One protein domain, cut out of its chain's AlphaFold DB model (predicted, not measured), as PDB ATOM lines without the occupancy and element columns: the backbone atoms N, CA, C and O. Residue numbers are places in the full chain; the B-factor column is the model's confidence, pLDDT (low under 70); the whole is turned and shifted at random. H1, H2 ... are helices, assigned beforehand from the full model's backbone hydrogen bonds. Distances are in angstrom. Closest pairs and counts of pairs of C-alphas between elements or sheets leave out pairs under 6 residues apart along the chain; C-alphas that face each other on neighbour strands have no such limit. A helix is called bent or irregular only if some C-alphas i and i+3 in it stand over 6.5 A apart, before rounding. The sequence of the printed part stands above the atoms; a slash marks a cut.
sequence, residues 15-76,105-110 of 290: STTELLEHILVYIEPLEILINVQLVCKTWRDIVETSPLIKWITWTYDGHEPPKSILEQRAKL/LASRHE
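What this domain is: This is residues 15 to 76 and 105 to 110 of the 290 residues of the protein "F-box domain-containing protein" of Dactylellina haptotyla (strain CBS 200.50) (UniProt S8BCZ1). A cluster of short helices has a helical hairpin, H2 and H3, at one end, the short H4 near the middle, and H5 and H6 more loosely placed at the other end. H1 lies to one side of H4 and runs nearly the same way. The printed part has 68 residues with six named helices, H1 to H6 in chain order, and no named strand; its class is all helix. It is compact, with a radius of gyration of the C-alphas of 11.5 A and spans of 33 by 24 by 19 A.

Where its parts are: H1, residues 16 to 24, begins at C-alpha 16 (21.442, -26.542, -37.331) and is 12.4 A long. H2, residues 29 to 39, measures 15.3 A; it is only just irregular, with C-alphas 34 and 37 6.52 A apart. H3 is residues 41 to 49, 11.9 A, and H4 residues 51 to 56, 8.8 A. H5, residues 67 to 76, measures 14.2 A. H6, residues 105 to 108, 5.4 A, ends at C-alpha 108 (42.147, -15.011, -42.438).

How they stand to each other: H1 and H4 only just touch, with 3 pairs of C-alphas within 8 A, closest at Glu 21 and Ile 53, 7.1 A. H2 and H3 form a hairpin, C-alphas 37 and 44 being closest at 4.2 A. H3 and H4 touch only at the corner, about perpendicular at 86 degrees, with C-alphas 47 and 53 closest at 5.6 A. H5 is close to H4 but not clearly touching, with C-alphas 52 and 69 closest at 6.9 A. H5 and H6 are likewise close but not clearly touching, with C-alphas 73 and 106 closest at 7.1 A. In H1, H3, H4 and H5 every O i to N i+4 pair is within hydrogen-bond range; H2 has 3 of 7, with 4 of 8 O i to N i+3 pairs, and H6 is too short for an i+4 pair.

The domain as a whole: The C-alphas of Leu 38 and Ala 74 are farthest apart, 33.1 A. Residues 77 to 104 are not printed, and C-alphas 76 and 105 are 9.7 A apart across the cut. Of the links printed whole, none is long. Nine residues are under pLDDT 70: 63, 73, 76 and 105 to 110.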
ATOM      1  N   SER A  15      22.312 -25.100 -32.721       84.12
ATOM      2  CA  SER A  15      21.233 -25.251 -33.698       84.12
ATOM      3  C   SER A  15      21.805 -25.597 -35.082       84.12
ATOM      4  O   SER A  15      22.967 -25.317 -35.383       84.12
ATOM      5  N   THR A  16      21.002 -26.203 -35.963       85.44
ATOM      6  CA  THR A  16      21.442 -26.542 -37.331       85.44
ATOM      7  C   THR A  16      21.959 -25.312 -38.090       85.44
ATOM      8  O   THR A  16      22.938 -25.406 -38.826       85.44
ATOM      9  N   THR A  17      21.337 -24.151 -37.867       87.25
ATOM     10  CA  THR A  17      21.727 -22.867 -38.466       87.25
ATOM     11  C   THR A  17      23.073 -22.375 -37.939       87.25
ATOM     12  O   THR A  17      23.918 -21.958 -38.728       87.25
ATOM     13  N   GLU A  18      23.311 -22.472 -36.630       86.25
ATOM     14  CA  GLU A  18      24.598 -22.111 -36.017       86.25
ATOM     15  C   GLU A  18      25.727 -23.029 -36.487       86.25
ATOM     16  O   GLU A  18      26.835 -22.570 -36.768       86.25
ATOM     17  N   LEU A  19      25.454 -24.332 -36.611       89.25
ATOM     18  CA  LEU A  19      26.438 -25.280 -37.124       89.25
ATOM     19  C   LEU A  19      26.816 -24.947 -38.572       89.25
ATOM     20  O   LEU A  19      27.995 -24.961 -38.921       89.25
ATOM     21  N   LEU A  20      25.824 -24.616 -39.400       91.12
ATOM     22  CA  LEU A  20      26.054 -24.205 -40.778       91.12
ATOM     23  C   LEU A  20      26.872 -22.910 -40.848       91.12
ATOM     24  O   LEU A  20      27.866 -22.869 -41.566       91.12
ATOM     25  N   GLU A  21      26.522 -21.888 -40.065       91.81
ATOM     26  CA  GLU A  21      27.302 -20.650 -39.953       91.81
ATOM     27  C   GLU A  21      28.772 -20.946 -39.602       91.81
ATOM     28  O   GLU A  21      29.690 -20.459 -40.264       91.81
ATOM     29  N   HIS A  22      29.007 -21.829 -38.628       88.06
ATOM     30  CA  HIS A  22      30.348 -22.262 -38.244       88.06
ATOM     31  C   HIS A  22      31.108 -22.980 -39.362       88.06
ATOM     32  O   HIS A  22      32.318 -22.788 -39.474       88.06
ATOM     33  N   ILE A  23      30.436 -23.786 -40.187       90.38
ATOM     34  CA  ILE A  23      31.049 -24.445 -41.350       90.38
ATOM     35  C   ILE A  23      31.430 -23.404 -42.407       90.38
ATOM     36  O   ILE A  23      32.553 -23.430 -42.915       90.38
ATOM     37  N   LEU A  24      30.530 -22.461 -42.702       91.69
ATOM     38  CA  LEU A  24      30.749 -21.427 -43.716       91.69
ATOM     39  C   LEU A  24      31.954 -20.539 -43.390       91.69
ATOM     40  O   LEU A  24      32.659 -20.119 -44.298       91.69
ATOM     41  N   VAL A  25      32.266 -20.322 -42.111       89.56
ATOM     42  CA  VAL A  25      33.451 -19.556 -41.674       89.56
ATOM     43  C   VAL A  25      34.784 -20.154 -42.147       89.56
ATOM     44  O   VAL A  25      35.785 -19.439 -42.249       89.56
ATOM     45  N   TYR A  26      34.823 -21.451 -42.459       87.00
ATOM     46  CA  TYR A  26      36.026 -22.106 -42.979       87.00
ATOM     47  C   TYR A  26      36.148 -22.053 -44.505       87.00
ATOM     48  O   TYR A  26      37.220 -22.378 -45.025       87.00
ATOM     49  N   ILE A  27      35.092 -21.630 -45.203       88.69
ATOM     50  CA  ILE A  27      35.064 -21.455 -46.656       88.69
ATOM     51  C   ILE A  27      35.715 -20.115 -47.022       88.69
ATOM     52  O   ILE A  27      35.734 -19.167 -46.234       88.69
ATOM     53  N   GLU A  28      36.298 -20.033 -48.218       84.50
ATOM     54  CA  GLU A  28      36.870 -18.785 -48.714       84.50
ATOM     55  C   GLU A  28      35.781 -17.704 -48.867       84.50
ATOM     56  O   GLU A  28      34.731 -17.976 -49.449       84.50
ATOM     57  N   PRO A  29      36.006 -16.458 -48.404       84.62
ATOM     58  CA  PRO A  29      34.993 -15.404 -48.458       84.62
ATOM     59  C   PRO A  29      34.379 -15.166 -49.843       84.62
ATOM     60  O   PRO A  29      33.197 -14.845 -49.951       84.62
ATOM     61  N   LEU A  30      35.169 -15.337 -50.906       82.06
ATOM     62  CA  LEU A  30      34.699 -15.169 -52.278       82.06
ATOM     63  C   LEU A  30      33.731 -16.286 -52.698       82.06
ATOM     64  O   LEU A  30      32.691 -16.001 -53.287       82.06
ATOM     65  N   GLU A  31      34.035 -17.534 -52.342       85.94
ATOM     66  CA  GLU A  31      33.157 -18.693 -52.557       85.94
ATOM     67  C   GLU A  31      31.818 -18.522 -51.828       85.94
ATOM     68  O   GLU A  31      30.759 -18.860 -52.361       85.94
ATOM     69  N   ILE A  32      31.844 -17.911 -50.639       89.94
ATOM     70  CA  ILE A  32      30.627 -17.607 -49.881       89.94
ATOM     71  C   ILE A  32      29.731 -16.619 -50.639       89.94
ATOM     72  O   ILE A  32      28.518 -16.807 -50.721       89.94
ATOM     73  N   LEU A  33      30.317 -15.570 -51.213       85.88
ATOM     74  CA  LEU A  33      29.557 -14.539 -51.919       85.88
ATOM     75  C   LEU A  33      29.032 -14.995 -53.282       85.88
ATOM     76  O   LEU A  33      28.001 -14.498 -53.723       85.88
ATOM     77  N   ILE A  34      29.734 -15.909 -53.955       85.44
ATOM     78  CA  ILE A  34      29.374 -16.331 -55.314       85.44
ATOM     79  C   ILE A  34      28.522 -17.600 -55.293       85.44
ATOM     80  O   ILE A  34      27.462 -17.625 -55.908       85.44
ATOM     81  N   ASN A  35      28.967 -18.642 -54.588       90.00
ATOM     82  CA  ASN A  35      28.418 -19.990 -54.738       90.00
ATOM     83  C   ASN A  35      27.481 -20.373 -53.583       90.00
ATOM     84  O   ASN A  35      26.394 -20.900 -53.817       90.00
ATOM     85  N   VAL A  36      27.841 -20.060 -52.334       90.81
ATOM     86  CA  VAL A  36      27.058 -20.451 -51.139       90.81
ATOM     87  C   VAL A  36      25.653 -19.834 -51.145       90.81
ATOM     88  O   VAL A  36      24.683 -20.519 -50.824       90.81
ATOM     89  N   GLN A  37      25.508 -18.578 -51.575       88.06
ATOM     90  CA  GLN A  37      24.204 -17.898 -51.671       88.06
ATOM     91  C   GLN A  37      23.251 -18.500 -52.727       88.06
ATOM     92  O   GLN A  37      22.053 -18.181 -52.745       88.06
ATOM     93  N   LEU A  38      23.767 -19.344 -53.627       92.38
ATOM     94  CA  LEU A  38      22.999 -19.983 -54.699       92.38
ATOM     95  C   LEU A  38      22.469 -21.369 -54.311       92.38
ATOM     96  O   LEU A  38      21.579 -21.872 -54.989       92.38
ATOM     97  N   VAL A  39      22.972 -21.965 -53.224       94.94
ATOM     98  CA  VAL A  39      22.618 -23.334 -52.810       94.94
ATOM     99  C   VAL A  39      21.137 -23.444 -52.450       94.94
ATOM    100  O   VAL A  39      20.416 -24.273 -52.999       94.94
ATOM    101  N   CYS A  40      20.664 -22.610 -51.523       95.06
ATOM    102  CA  CYS A  40      19.251 -22.526 -51.161       95.06
ATOM    103  C   CYS A  40      18.943 -21.208 -50.438       95.06
ATOM    104  O   CYS A  40      19.850 -20.464 -50.055       95.06
ATOM    105  N   LYS A  41      17.649 -20.931 -50.217       94.44
ATOM    106  CA  LYS A  41      17.193 -19.717 -49.522       94.44
ATOM    107  C   LYS A  41      17.804 -19.591 -48.123       94.44
ATOM    108  O   LYS A  41      18.350 -18.551 -47.803       94.44
ATOM    109  N   THR A  42      17.812 -20.665 -47.336       93.56
ATOM    110  CA  THR A  42      18.366 -20.647 -45.973       93.56
ATOM    111  C   THR A  42      19.851 -20.287 -45.942       93.56
ATOM    112  O   THR A  42      20.281 -19.541 -45.071       93.56
ATOM    113  N   TRP A  43      20.647 -20.786 -46.892       95.12
ATOM    114  CA  TRP A  43      22.073 -20.455 -46.971       95.12
ATOM    115  C   TRP A  43      22.278 -18.985 -47.320       95.12
ATOM    116  O   TRP A  43      23.099 -18.315 -46.700       95.12
ATOM    117  N   ARG A  44      21.494 -18.469 -48.269       94.00
ATOM    118  CA  ARG A  44      21.486 -17.044 -48.605       94.00
ATOM    119  C   ARG A  44      21.106 -16.183 -47.406       94.00
ATOM    120  O   ARG A  44      21.858 -15.273 -47.076       94.00
ATOM    121  N   ASP A  45      20.017 -16.527 -46.723       94.94
ATOM    122  CA  ASP A  45      19.539 -15.812 -45.541       94.94
ATOM    123  C   ASP A  45      20.645 -15.759 -44.475       94.94
ATOM    124  O   ASP A  45      20.900 -14.701 -43.906       94.94
ATOM    125  N   ILE A  46      21.378 -16.857 -44.250       94.25
ATOM    126  CA  ILE A  46      22.523 -16.870 -43.327       94.25
ATOM    127  C   ILE A  46      23.619 -15.913 -43.796       94.25
ATOM    128  O   ILE A  46      24.108 -15.129 -42.992       94.25
ATOM    129  N   VAL A  47      24.007 -15.934 -45.072       92.75
ATOM    130  CA  VAL A  47      25.058 -15.035 -45.581       92.75
ATOM    131  C   VAL A  47      24.653 -13.557 -45.468       92.75
ATOM    132  O   VAL A  47      25.501 -12.711 -45.179       92.75
ATOM    133  N   GLU A  48      23.373 -13.242 -45.662       91.25
ATOM    134  CA  GLU A  48      22.836 -11.877 -45.622       91.25
ATOM    135  C   GLU A  48      22.563 -11.368 -44.198       91.25
ATOM    136  O   GLU A  48      22.684 -10.168 -43.937       91.25
ATOM    137  N   THR A  49      22.212 -12.250 -43.263       93.19
ATOM    138  CA  THR A  49      21.799 -11.860 -41.901       93.19
ATOM    139  C   THR A  49      22.860 -12.107 -40.839       93.19
ATOM    140  O   THR A  49      22.906 -11.366 -39.858       93.19
ATOM    141  N   SER A  50      23.742 -13.093 -41.026       92.62
ATOM    142  CA  SER A  50      24.786 -13.417 -40.056       92.62
ATOM    143  C   SER A  50      25.816 -12.288 -39.954       92.62
ATOM    144  O   SER A  50      26.547 -12.023 -40.916       92.62
ATOM    145  N   PRO A  51      25.992 -11.674 -38.770       90.06
ATOM    146  CA  PRO A  51      27.069 -10.717 -38.545       90.06
ATOM    147  C   PRO A  51      28.451 -11.348 -38.749       90.06
ATOM    148  O   PRO A  51      29.360 -10.692 -39.253       90.06
ATOM    149  N   LEU A  52      28.605 -12.622 -38.374       89.00
ATOM    150  CA  LEU A  52      29.855 -13.366 -38.499       89.00
ATOM    151  C   LEU A  52      30.224 -13.561 -39.971       89.00
ATOM    152  O   LEU A  52      31.336 -13.218 -40.371       89.00
ATOM    153  N   ILE A  53      29.281 -14.035 -40.788       91.31
ATOM    154  CA  ILE A  53      29.514 -14.244 -42.218       91.31
ATOM    155  C   ILE A  53      29.714 -12.911 -42.939       91.31
ATOM    156  O   ILE A  53      30.673 -12.762 -43.691       91.31
ATOM    157  N   LYS A  54      28.899 -11.893 -42.651       88.81
ATOM    158  CA  LYS A  54      29.108 -10.546 -43.204       88.81
ATOM    159  C   LYS A  54      30.480  -9.975 -42.835       88.81
ATOM    160  O   LYS A  54      31.101  -9.231 -43.605       88.81
ATOM    161  N   TRP A  55      30.993 -10.302 -41.647       86.69
ATOM    162  CA  TRP A  55      32.325  -9.872 -41.236       86.69
ATOM    163  C   TRP A  55      33.429 -10.559 -42.048       86.69
ATOM    164  O   TRP A  55      34.364  -9.901 -42.506       86.69
ATOM    165  N   ILE A  56      33.338 -11.862 -42.294       85.81
ATOM    166  CA  ILE A  56      34.370 -12.552 -43.086       85.81
ATOM    167  C   ILE A  56      34.290 -12.204 -44.578       85.81
ATOM    168  O   ILE A  56      35.320 -12.163 -45.244       85.81
ATOM    169  N   THR A  57      33.098 -11.891 -45.096       85.56
ATOM    170  CA  THR A  57      32.867 -11.568 -46.515       85.56
ATOM    171  C   THR A  57      33.006 -10.093 -46.865       85.56
ATOM    172  O   THR A  57      32.843  -9.731 -48.025       85.56
ATOM    173  N   TRP A  58      33.356  -9.230 -45.907       82.25
ATOM    174  CA  TRP A  58      33.517  -7.790 -46.169       82.25
ATOM    175  C   TRP A  58      32.219  -7.048 -46.521       82.25
ATOM    176  O   TRP A  58      32.274  -5.919 -46.996       82.25
ATOM    177  N   THR A  59      31.061  -7.627 -46.188       82.88
ATOM    178  CA  THR A  59      29.733  -7.012 -46.380       82.88
ATOM    179  C   THR A  59      29.098  -6.498 -45.083       82.88
ATOM    180  O   THR A  59      27.977  -6.004 -45.090       82.88
ATOM    181  N   TYR A  60      29.790  -6.620 -43.947       83.56
ATOM    182  CA  TYR A  60      29.324  -6.084 -42.664       83.56
ATOM    183  C   TYR A  60      29.444  -4.559 -42.613       83.56
ATOM    184  O   TYR A  60      30.556  -4.041 -42.715       83.56
ATOM    185  N   ASP A  61      28.319  -3.876 -42.389       75.31
ATOM    186  CA  ASP A  61      28.239  -2.408 -42.341       75.31
ATOM    187  C   ASP A  61      28.845  -1.791 -41.068       75.31
ATOM    188  O   ASP A  61      29.136  -0.596 -41.037       75.31
ATOM    189  N   GLY A  62      29.037  -2.575 -40.004       77.06
ATOM    190  CA  GLY A  62      29.607  -2.076 -38.753       77.06
ATOM    191  C   GLY A  62      31.132  -1.924 -38.798       77.06
ATOM    192  O   GLY A  62      31.848  -2.670 -39.467       77.06
ATOM    193  N   HIS A  63      31.640  -0.963 -38.027       67.81
ATOM    194  CA  HIS A  63      33.075  -0.668 -37.936       67.81
ATOM    195  C   HIS A  63      33.841  -1.605 -36.990       67.81
ATOM    196  O   HIS A  63      35.064  -1.706 -37.075       67.81
ATOM    197  N   GLU A  64      33.137  -2.303 -36.099       74.81
ATOM    198  CA  GLU A  64      33.734  -3.192 -35.104       74.81
ATOM    199  C   GLU A  64      33.413  -4.661 -35.395       74.81
ATOM    200  O   GLU A  64      32.336  -4.956 -35.920       74.81
ATOM    201  N   PRO A  65      34.311  -5.604 -35.044       78.19
ATOM    202  CA  PRO A  65      34.009  -7.021 -35.169       78.19
ATOM    203  C   PRO A  65      32.767  -7.375 -34.340       78.19
ATOM    204  O   PRO A  65      32.683  -6.967 -33.179       78.19
ATOM    205  N   PRO A  66      31.836  -8.184 -34.874       81.62
ATOM    206  CA  PRO A  66      30.725  -8.718 -34.101       81.62
ATOM    207  C   PRO A  66      31.187  -9.349 -32.783       81.62
ATOM    208  O   PRO A  66      32.236 -10.000 -32.726       81.62
ATOM    209  N   LYS A  67      30.372  -9.220 -31.727       81.25
ATOM    210  CA  LYS A  67      30.672  -9.771 -30.390       81.25
ATOM    211  C   LYS A  67      31.048 -11.255 -30.433       81.25
ATOM    212  O   LYS A  67      31.989 -11.658 -29.758       81.25
ATOM    213  N   SER A  68      30.401 -12.038 -31.298       74.50
ATOM    214  CA  SER A  68      30.711 -13.457 -31.515       74.50
ATOM    215  C   SER A  68      32.175 -13.698 -31.916       74.50
ATOM    216  O   SER A  68      32.804 -14.636 -31.429       74.50
ATOM    217  N   ILE A  69      32.763 -12.817 -32.730       75.25
ATOM    218  CA  ILE A  69      34.177 -12.883 -33.131       75.25
ATOM    219  C   ILE A  69      35.088 -12.472 -31.981       75.25
ATOM    220  O   ILE A  69      36.122 -13.104 -31.752       75.25
ATOM    221  N   LEU A  70      34.722 -11.417 -31.249       76.62
ATOM    222  CA  LEU A  70      35.486 -10.956 -30.090       76.62
ATOM    223  C   LEU A  70      35.549 -12.043 -29.008       76.62
ATOM    224  O   LEU A  70      36.620 -12.315 -28.466       76.62
ATOM    225  N   GLU A  71      34.437 -12.729 -28.755       77.94
ATOM    226  CA  GLU A  71      34.358 -13.852 -27.823       77.94
ATOM    227  C   GLU A  71      35.173 -15.060 -28.295       77.94
ATOM    228  O   GLU A  71      35.882 -15.676 -27.495       77.94
ATOM    229  N   GLN A  72      35.135 -15.390 -29.591       70.94
ATOM    230  CA  GLN A  72      35.984 -16.438 -30.163       70.94
ATOM    231  C   GLN A  72      37.473 -16.096 -30.011       70.94
ATOM    232  O   GLN A  72      38.248 -16.936 -29.544       70.94
ATOM    233  N   ARG A  73      37.877 -14.854 -30.313       69.38
ATOM    234  CA  ARG A  73      39.252 -14.364 -30.105       69.38
ATOM    235  C   ARG A  73      39.658 -14.452 -28.633       69.38
ATOM    236  O   ARG A  73      40.748 -14.934 -28.326       69.38
ATOM    237  N   ALA A  74      38.776 -14.063 -27.715       72.94
ATOM    238  CA  ALA A  74      39.023 -14.155 -26.280       72.94
ATOM    239  C   ALA A  74      39.174 -15.611 -25.802       72.94
ATOM    240  O   ALA A  74      40.003 -15.882 -24.934       72.94
ATOM    241  N   LYS A  75      38.421 -16.563 -26.371       70.56
ATOM    242  CA  LYS A  75      38.565 -18.002 -26.081       70.56
ATOM    243  C   LYS A  75      39.883 -18.573 -26.616       70.56
ATOM    244  O   LYS A  75      40.522 -19.350 -25.913       70.56
ATOM    245  N   LEU A  76      40.300 -18.175 -27.819       62.66
ATOM    246  CA  LEU A  76      41.554 -18.610 -28.455       62.66
ATOM    247  C   LEU A  76      42.805 -18.064 -27.754       62.66
ATOM    248  O   LEU A  76      43.795 -18.778 -27.634       62.66
ATOM    249  N   LEU A 105      41.554 -18.249 -37.276       55.78
ATOM    250  CA  LEU A 105      40.480 -17.618 -38.066       55.78
ATOM    251  C   LEU A 105      40.602 -16.083 -38.115       55.78
ATOM    252  O   LEU A 105      40.425 -15.470 -39.161       55.78
ATOM    253  N   ALA A 106      41.048 -15.482 -37.009       51.78
ATOM    254  CA  ALA A 106      41.365 -14.065 -36.899       51.78
ATOM    255  C   ALA A 106      42.295 -13.508 -38.001       51.78
ATOM    256  O   ALA A 106      42.026 -12.405 -38.462       51.78
ATOM    257  N   SER A 107      43.330 -14.236 -38.441       54.16
ATOM    258  CA  SER A 107      44.277 -13.771 -39.466       54.16
ATOM    259  C   SER A 107      43.770 -13.953 -40.898       54.16
ATOM    260  O   SER A 107      44.203 -13.232 -41.794       54.16
ATOM    261  N   ARG A 108      42.814 -14.867 -41.129       55.69
ATOM    262  CA  ARG A 108      42.147 -15.011 -42.438       55.69
ATOM    263  C   ARG A 108      41.212 -13.843 -42.744       55.69
ATOM    264  O   ARG A 108      40.925 -13.590 -43.904       55.69
ATOM    265  N   HIS A 109      40.711 -13.159 -41.718       59.16
ATOM    266  CA  HIS A 109      39.663 -12.141 -41.861       59.16
ATOM    267  C   HIS A 109      40.226 -10.720 -41.968       59.16
ATOM    268  O   HIS A 109      39.478  -9.764 -42.154       59.16
ATOM    269  N   GLU A 110      41.544 -10.579 -41.829       60.44
ATOM    270  CA  GLU A 110      42.220  -9.291 -41.911       60.44
ATOM    271  C   GLU A 110      42.548  -8.906 -43.348       60.44
ATOM    272  O   GLU A 110      42.621  -7.723 -43.615       60.44
TER     273      GLU A 110